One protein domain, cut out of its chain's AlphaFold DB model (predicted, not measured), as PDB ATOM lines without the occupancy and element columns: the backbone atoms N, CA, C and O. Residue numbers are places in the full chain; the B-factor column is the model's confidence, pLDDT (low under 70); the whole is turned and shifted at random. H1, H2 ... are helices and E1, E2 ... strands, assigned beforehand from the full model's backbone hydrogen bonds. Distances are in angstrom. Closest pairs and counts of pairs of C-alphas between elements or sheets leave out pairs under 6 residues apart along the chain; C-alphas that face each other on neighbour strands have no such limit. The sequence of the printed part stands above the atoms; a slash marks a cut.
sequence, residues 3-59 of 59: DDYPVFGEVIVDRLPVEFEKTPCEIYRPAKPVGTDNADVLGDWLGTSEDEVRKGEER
ATOM      1  N   ASP A   3      33.004 -41.924 -55.904       64.06
ATOM      2  CA  ASP A   3      33.027 -41.027 -54.736       64.06
ATOM      3  C   ASP A   3      32.573 -41.776 -53.470       64.06
ATOM      4  O   ASP A   3      31.784 -42.710 -53.584       64.06
ATOM      5  N   ASP A   4      33.057 -41.404 -52.283       66.50
ATOM      6  CA  ASP A   4      32.769 -42.105 -51.017       66.50
ATOM      7  C   ASP A   4      31.747 -41.315 -50.186       66.50
ATOM      8  O   ASP A   4      32.060 -40.290 -49.575       66.50
ATOM      9  N   TYR A   5      30.487 -41.761 -50.194       74.06
ATOM     10  CA  TYR A   5      29.399 -41.112 -49.469       74.06
ATOM     11  C   TYR A   5      29.242 -41.703 -48.057       74.06
ATOM     12  O   TYR A   5      29.061 -42.916 -47.933       74.06
ATOM     13  N   PRO A   6      29.150 -40.881 -46.988       71.88
ATOM     14  CA  PRO A   6      29.194 -41.356 -45.598       71.88
ATOM     15  C   PRO A   6      28.184 -42.455 -45.221       71.88
ATOM     16  O   PRO A   6      28.429 -43.227 -44.302       71.88
ATOM     17  N   VAL A   7      27.033 -42.512 -45.902       76.50
ATOM     18  CA  VAL A   7      25.955 -43.487 -45.630       76.50
ATOM     19  C   VAL A   7      25.910 -44.625 -46.654       76.50
ATOM     20  O   VAL A   7      25.462 -45.722 -46.336       76.50
ATOM     21  N   PHE A   8      26.340 -44.370 -47.888       76.25
ATOM     22  CA  PHE A   8      26.135 -45.272 -49.025       76.25
ATOM     23  C   PHE A   8      27.442 -45.909 -49.516       76.25
ATOM     24  O   PHE A   8      27.389 -46.798 -50.360       76.25
ATOM     25  N   GLY A   9      28.589 -45.505 -48.959       77.94
ATOM     26  CA  GLY A   9      29.911 -45.921 -49.412       77.94
ATOM     27  C   GLY A   9      30.187 -45.421 -50.825       77.94
ATOM     28  O   GLY A   9      29.791 -44.314 -51.193       77.94
ATOM     29  N   GLU A  10      30.831 -46.257 -51.632       80.12
ATOM     30  CA  GLU A  10      31.182 -45.927 -53.008       80.12
ATOM     31  C   GLU A  10      29.939 -45.691 -53.889       80.12
ATOM     32  O   GLU A  10      29.110 -46.583 -54.084       80.12
ATOM     33  N   VAL A  11      29.824 -44.491 -54.465       79.62
ATOM     34  CA  VAL A  11      28.743 -44.097 -55.374       79.62
ATOM     35  C   VAL A  11      29.282 -43.674 -56.740       79.62
ATOM     36  O   VAL A  11      30.325 -43.028 -56.858       79.62
ATOM     37  N   ILE A  12      28.540 -44.022 -57.798       77.94
ATOM     38  CA  ILE A  12      28.796 -43.539 -59.159       77.94
ATOM     39  C   ILE A  12      27.909 -42.327 -59.410       77.94
ATOM     40  O   ILE A  12      26.685 -42.434 -59.395       77.94
ATOM     41  N   VAL A  13      28.542 -41.188 -59.677       76.50
ATOM     42  CA  VAL A  13      27.848 -39.937 -60.000       76.50
ATOM     43  C   VAL A  13      28.110 -39.546 -61.452       76.50
ATOM     44  O   VAL A  13      29.265 -39.576 -61.914       76.50
ATOM     45  N   ASP A  14      27.036 -39.178 -62.151       80.69
ATOM     46  CA  ASP A  14      27.094 -38.644 -63.508       80.69
ATOM     47  C   ASP A  14      27.627 -37.211 -63.493       80.69
ATOM     48  O   ASP A  14      27.293 -36.397 -62.630       80.69
ATOM     49  N   ARG A  15      28.479 -36.898 -64.471       79.50
ATOM     50  CA  ARG A  15      28.921 -35.520 -64.710       79.50
ATOM     51  C   ARG A  15      27.821 -34.746 -65.426       79.50
ATOM     52  O   ARG A  15      27.000 -35.334 -66.130       79.50
ATOM     53  N   LEU A  16      27.836 -33.420 -65.283       82.12
ATOM     54  CA  LEU A  16      26.926 -32.570 -66.035       82.12
ATOM     55  C   LEU A  16      27.171 -32.780 -67.542       82.12
ATOM     56  O   LEU A  16      28.322 -32.717 -67.977       82.12
ATOM     57  N   PRO A  17      26.122 -33.011 -68.351       84.06
ATOM     58  CA  PRO A  17      26.273 -33.302 -69.777       84.06
ATOM     59  C   PRO A  17      26.593 -32.059 -70.620       84.06
ATOM     60  O   PRO A  17      26.746 -32.169 -71.833       84.06
ATOM     61  N   VAL A  18      26.646 -30.878 -70.003       84.94
ATOM     62  CA  VAL A  18      26.934 -29.606 -70.668       84.94
ATOM     63  C   VAL A  18      28.201 -28.987 -70.099       84.94
ATOM     64  O   VAL A  18      28.450 -29.041 -68.895       84.94
ATOM     65  N   GLU A  19      28.983 -28.371 -70.979       85.56
ATOM     66  CA  GLU A  19      30.220 -27.682 -70.634       85.56
ATOM     67  C   GLU A  19      30.016 -26.168 -70.702       85.56
ATOM     68  O   GLU A  19      29.334 -25.648 -71.587       85.56
ATOM     69  N   PHE A  20      30.624 -25.453 -69.759       88.81
ATOM     70  CA  PHE A  20      30.574 -23.997 -69.706       88.81
ATOM     71  C   PHE A  20      31.955 -23.429 -70.021       88.81
ATOM     72  O   PHE A  20      32.877 -23.559 -69.223       88.81
ATOM     73  N   GLU A  21      32.080 -22.739 -71.155       90.12
ATOM     74  CA  GLU A  21      33.362 -22.194 -71.630       90.12
ATOM     75  C   GLU A  21      33.983 -21.176 -70.656       90.12
ATOM     76  O   GLU A  21      35.190 -21.154 -70.447       90.12
ATOM     77  N   LYS A  22      33.157 -20.328 -70.031       93.81
ATOM     78  CA  LYS A  22      33.630 -19.244 -69.148       93.81
ATOM     79  C   LYS A  22      33.713 -19.633 -67.675       93.81
ATOM     80  O   LYS A  22      34.363 -18.940 -66.900       93.81
ATOM     81  N   THR A  23      33.017 -20.695 -67.283       89.00
ATOM     82  CA  THR A  23      32.890 -21.143 -65.890       89.00
ATOM     83  C   THR A  23      32.952 -22.668 -65.845       89.00
ATOM     84  O   THR A  23      31.939 -23.309 -65.552       89.00
ATOM     85  N   PRO A  24      34.100 -23.266 -66.205       83.75
ATOM     86  CA  PRO A  24      34.219 -24.712 -66.300       83.75
ATOM     87  C   PRO A  24      33.914 -25.357 -64.942       83.75
ATOM     88  O   PRO A  24      34.433 -24.949 -63.903       83.75
ATOM     89  N   CYS A  25      33.037 -26.359 -64.950       80.56
ATOM     90  CA  CYS A  25      32.682 -27.124 -63.759       80.56
ATOM     91  C   CYS A  25      33.467 -28.439 -63.762       80.56
ATOM     92  O   CYS A  25      32.985 -29.469 -64.236       80.56
ATOM     93  N   GLU A  26      34.716 -28.382 -63.296       75.31
ATOM     94  CA  GLU A  26      35.641 -29.530 -63.317       75.31
ATOM     95  C   GLU A  26      35.598 -30.355 -62.027       75.31
ATOM     96  O   GLU A  26      35.939 -31.539 -62.025       75.31
ATOM     97  N   ILE A  27      35.154 -29.739 -60.928       75.62
ATOM     98  CA  ILE A  27      35.141 -30.344 -59.597       75.62
ATOM     99  C   ILE A  27      33.693 -30.553 -59.171       75.62
ATOM    100  O   ILE A  27      33.011 -29.617 -58.758       75.62
ATOM    101  N   TYR A  28      33.246 -31.802 -59.224       75.38
ATOM    102  CA  TYR A  28      31.996 -32.213 -58.599       75.38
ATOM    103  C   TYR A  28      32.334 -32.703 -57.203       75.38
ATOM    104  O   TYR A  28      33.226 -33.531 -57.037       75.38
ATOM    105  N   ARG A  29      31.646 -32.159 -56.204       75.94
ATOM    106  CA  ARG A  29      31.720 -32.647 -54.829       75.94
ATOM    107  C   ARG A  29      30.392 -33.313 -54.493       75.94
ATOM    108  O   ARG A  29      29.355 -32.817 -54.947       75.94
ATOM    109  N   PRO A  30      30.400 -34.397 -53.711       75.56
ATOM    110  CA  PRO A  30      29.169 -35.009 -53.251       75.56
ATOM    111  C   PRO A  30      28.401 -34.023 -52.367       75.56
ATOM    112  O   PRO A  30      28.976 -33.123 -51.743       75.56
ATOM    113  N   ALA A  31      27.082 -34.201 -52.309       79.44
ATOM    114  CA  ALA A  31      26.270 -33.478 -51.345       79.44
ATOM    115  C   ALA A  31      26.726 -33.849 -49.927       79.44
ATOM    116  O   ALA A  31      26.928 -35.024 -49.619       79.44
ATOM    117  N   LYS A  32      26.891 -32.851 -49.061       85.00
ATOM    118  CA  LYS A  32      27.195 -33.095 -47.651       85.00
ATOM    119  C   LYS A  32      25.918 -33.486 -46.898       85.00
ATOM    120  O   LYS A  32      24.835 -33.025 -47.273       85.00
ATOM    121  N   PRO A  33      26.020 -34.277 -45.818       86.38
ATOM    122  CA  PRO A  33      24.904 -34.488 -44.904       86.38
ATOM    123  C   PRO A  33      24.325 -33.164 -44.390       86.38
ATOM    124  O   PRO A  33      25.049 -32.180 -44.202       86.38
ATOM    125  N   VAL A  34      23.018 -33.156 -44.123       88.88
ATOM    126  CA  VAL A  34      22.337 -32.010 -43.508       88.88
ATOM    127  C   VAL A  34      23.026 -31.650 -42.193       88.88
ATOM    128  O   VAL A  34      23.304 -32.523 -41.377       88.88
ATOM    129  N   GLY A  35      23.303 -30.361 -42.007       90.69
ATOM    130  CA  GLY A  35      23.929 -29.826 -40.800       90.69
ATOM    131  C   GLY A  35      25.460 -29.823 -40.794       90.69
ATOM    132  O   GLY A  35      26.050 -29.247 -39.888       90.69
ATOM    133  N   THR A  36      26.118 -30.388 -41.816       91.00
ATOM    134  CA  THR A  36      27.596 -30.467 -41.861       91.00
ATOM    135  C   THR A  36      28.271 -29.097 -41.741       91.00
ATOM    136  O   THR A  36      29.298 -28.983 -41.085       91.00
ATOM    137  N   ASP A  37      27.671 -28.060 -42.330       94.69
ATOM    138  CA  ASP A  37      28.242 -26.710 -42.382       94.69
ATOM    139  C   ASP A  37      27.587 -25.748 -41.363       94.69
ATOM    140  O   ASP A  37      27.767 -24.538 -41.456       94.69
ATOM    141  N   ASN A  38      26.811 -26.256 -40.394       94.94
ATOM    142  CA  ASN A  38      26.073 -25.415 -39.438       94.94
ATOM    143  C   ASN A  38      26.996 -24.498 -38.627       94.94
ATOM    144  O   ASN A  38      26.720 -23.307 -38.513       94.94
ATOM    145  N   ALA A  39      28.082 -25.044 -38.071       96.25
ATOM    146  CA  ALA A  39      29.027 -24.273 -37.265       96.25
ATOM    147  C   ALA A  39      29.698 -23.167 -38.092       96.25
ATOM    148  O   ALA A  39      29.721 -22.013 -37.667       96.25
ATOM    149  N   ASP A  40      30.154 -23.502 -39.301       96.50
ATOM    150  CA  ASP A  40      30.820 -22.560 -40.202       96.50
ATOM    151  C   ASP A  40      29.871 -21.440 -40.650       96.50
ATOM    152  O   ASP A  40      30.213 -20.262 -40.563       96.50
ATOM    153  N   VAL A  41      28.655 -21.787 -41.089       96.44
ATOM    154  CA  VAL A  41      27.676 -20.813 -41.598       96.44
ATOM    155  C   VAL A  41      27.142 -19.918 -40.482       96.44
ATOM    156  O   VAL A  41      27.061 -18.706 -40.657       96.44
ATOM    157  N   LEU A  42      26.776 -20.479 -39.326       96.62
ATOM    158  CA  LEU A  42      26.249 -19.687 -38.207       96.62
ATOM    159  C   LEU A  42      27.344 -18.844 -37.545       96.62
ATOM    160  O   LEU A  42      27.072 -17.725 -37.106       96.62
ATOM    161  N   GLY A  43      28.582 -19.338 -37.524       97.62
ATOM    162  CA  GLY A  43      29.746 -18.557 -37.124       97.62
ATOM    163  C   GLY A  43      29.976 -17.362 -38.049       97.62
ATOM    164  O   GLY A  43      30.071 -16.235 -37.569       97.62
ATOM    165  N   ASP A  44      29.989 -17.586 -39.365       97.81
ATOM    166  CA  ASP A  44      30.192 -16.528 -40.366       97.81
ATOM    167  C   ASP A  44      29.058 -15.489 -40.359       97.81
ATOM    168  O   ASP A  44      29.299 -14.283 -40.372       97.81
ATOM    169  N   TRP A  45      27.801 -15.935 -40.299       97.19
ATOM    170  CA  TRP A  45      26.650 -15.042 -40.470       97.19
ATOM    171  C   TRP A  45      26.209 -14.357 -39.183       97.19
ATOM    172  O   TRP A  45      25.760 -13.210 -39.218       97.19
ATOM    173  N   LEU A  46      26.269 -15.071 -38.059       96.56
ATOM    174  CA  LEU A  46      25.675 -14.645 -36.792       96.56
ATOM    175  C   LEU A  46      26.710 -14.502 -35.670       96.56
ATOM    176  O   LEU A  46      26.340 -14.103 -34.566       96.56
ATOM    177  N   GLY A  47      27.982 -14.832 -35.917       96.19
ATOM    178  CA  GLY A  47      29.020 -14.832 -34.883       96.19
ATOM    179  C   GLY A  47      28.768 -15.863 -33.782       96.19
ATOM    180  O   GLY A  47      29.262 -15.695 -32.670       96.19
ATOM    181  N   THR A  48      27.958 -16.888 -34.059       96.44
ATOM    182  CA  THR A  48      27.611 -17.923 -33.078       96.44
ATOM    183  C   THR A  48      28.797 -18.858 -32.867       96.44
ATOM    184  O   THR A  48      29.428 -19.293 -33.828       96.44
ATOM    185  N   SER A  49      29.109 -19.171 -31.610       96.38
ATOM    186  CA  SER A  49      30.171 -20.130 -31.293       96.38
ATOM    187  C   SER A  49      29.750 -21.567 -31.618       96.38
ATOM    188  O   SER A  49      28.564 -21.894 -31.593       96.38
ATOM    189  N   GLU A  50      30.717 -22.455 -31.874       95.06
ATOM    190  CA  GLU A  50      30.412 -23.869 -32.131       95.06
ATOM    191  C   GLU A  50      29.629 -24.500 -30.963       95.06
ATOM    192  O   GLU A  50      28.651 -25.204 -31.198       95.06
ATOM    193  N   ASP A  51      29.971 -24.166 -29.715       95.94
ATOM    194  CA  ASP A  51      29.272 -24.657 -28.517       95.94
ATOM    195  C   ASP A  51      27.782 -24.268 -28.496       95.94
ATOM    196  O   ASP A  51      26.918 -25.070 -28.133       95.94
ATOM    197  N   GLU A  52      27.455 -23.038 -28.901       95.88
ATOM    198  CA  GLU A  52      26.069 -22.568 -29.000       95.88
ATOM    199  C   GLU A  52      25.304 -23.278 -30.120       95.88
ATOM    200  O   GLU A  52      24.127 -23.604 -29.939       95.88
ATOM    201  N   VAL A  53      25.972 -23.563 -31.243       95.44
ATOM    202  CA  VAL A  53      25.396 -24.352 -32.338       95.44
ATOM    203  C   VAL A  53      25.082 -25.768 -31.861       95.44
ATOM    204  O   VAL A  53      23.939 -26.200 -31.999       95.44
ATOM    205  N   ARG A  54      26.031 -26.461 -31.214       94.25
ATOM    206  CA  ARG A  54      25.815 -27.823 -30.686       94.25
ATOM    207  C   ARG A  54      24.662 -27.879 -29.695       94.25
ATOM    208  O   ARG A  54      23.785 -28.727 -29.808       94.25
ATOM    209  N   LYS A  55      24.594 -26.910 -28.784       94.94
ATOM    210  CA  LYS A  55      23.479 -26.790 -27.840       94.94
ATOM    211  C   LYS A  55      22.127 -26.574 -28.535       94.94
ATOM    212  O   LYS A  55      21.090 -26.968 -28.002       94.94
ATOM    213  N   GLY A  56      22.116 -25.907 -29.689       91.38
ATOM    214  CA  GLY A  56      20.928 -25.736 -30.522       91.38
ATOM    215  C   GLY A  56      20.500 -27.018 -31.243       91.38
ATOM    216  O   GLY A  56      19.303 -27.233 -31.403       91.38
ATOM    217  N   GLU A  57      21.455 -27.864 -31.637       90.00
ATOM    218  CA  GLU A  57      21.222 -29.151 -32.317       90.00
ATOM    219  C   GLU A  57      20.669 -30.242 -31.381       90.00
ATOM    220  O   GLU A  57      20.004 -31.166 -31.839       90.00
ATOM    221  N   GLU A  58      20.914 -30.133 -30.072       86.31
ATOM    222  CA  GLU A  58      20.446 -31.080 -29.044       86.31
ATOM    223  C   GLU A  58      18.979 -30.876 -28.605       86.31
ATOM    224  O   GLU A  58      18.485 -31.612 -27.745       86.31
ATOM    225  N   ARG A  59      18.288 -29.866 -29.147       64.38
ATOM    226  CA  ARG A  59      16.894 -29.524 -28.813       64.38
ATOM    227  C   ARG A  59      15.875 -30.194 -29.722       64.38
ATOM    228  O   ARG A  59      14.816 -30.573 -29.170       64.38
TER     229      ARG A  59
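AT A GLANCE: This is residues 3 to 59 of the 59 residues of an uncharacterized protein of SAR202 cluster bacterium (UniProt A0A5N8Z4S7). A thin, open chain without a common core: a small hairpin of two short strands, E1 and E2, then a long loop, residues 13 to 37, that runs out to a free tip and folds back, and then two short helices, H1 and H2, set about perpendicular to each other at the far end of the long axis from that tip. The tip, residues 17 to 24, sticks out free. The printed part has 57 residues, with two named strands and two named helices in the order E1, E2, H1, H2; the sheet is E1 - E2, antiparallel. The class is mixed, helices and strands, with under half of the residues in named elements. The whole is extended, with a radius of gyration of the C-alphas of 16.5 A, and flat, spanning 42 by 31 by 13 A.

HOW THE PARTS SIT: E1, residues 3 to 5, and E2, residues 9 to 12, form a hairpin with a tight link of 3 residues. They are antiparallel neighbours, with 133 degrees between their N-to-C directions. The C-alphas of Asp 4 and Glu 10 face each other at 4.6 A. N 5 and O 9 are within hydrogen-bond range at 2.8 A, and so are N 11 and O 3 at 2.8 A. H1, residues 38 to 46, and H2, residues 50 to 57, touch; their closest C-alphas are those of Ala 39 and Glu 50, 5.3 A apart. Their lines are about perpendicular, only just, at 70.2 degrees. In H1 and H2 every O i to N i+4 pair is within hydrogen-bond range. E1 is apart from both H1 and H2, and E2 is apart from H2.

IN THESE COORDINATES: E1 begins at C-alpha 3, (33.027, -41.027, -54.736), and measures 6.4 A from first to last C-alpha. E2 measures 10.1 A and ends at C-alpha 12, (28.796, -43.539, -59.159). H1 begins at C-alpha 38, (26.073, -25.415, -39.438), and measures 11.1 A. H2 measures 10.6 A and ends at C-alpha 57, (21.222, -29.151, -32.317).

THE WHOLE: The two C-alphas farthest apart are those of Glu 21 and Arg 59, at 46.5 A. The printed part has no cut and ends at residue 59, the chain's last residue. The link from E2 to H1 is long, with 25 residues; the link from H1 to H2 is tight, with 3. Without residues 17 to 24, which stand free, the body spans 37 by 24 by 11 A. The mean pLDDT of the printed part is 86.0, and residues 3 to 4 and residue 59 are under 70.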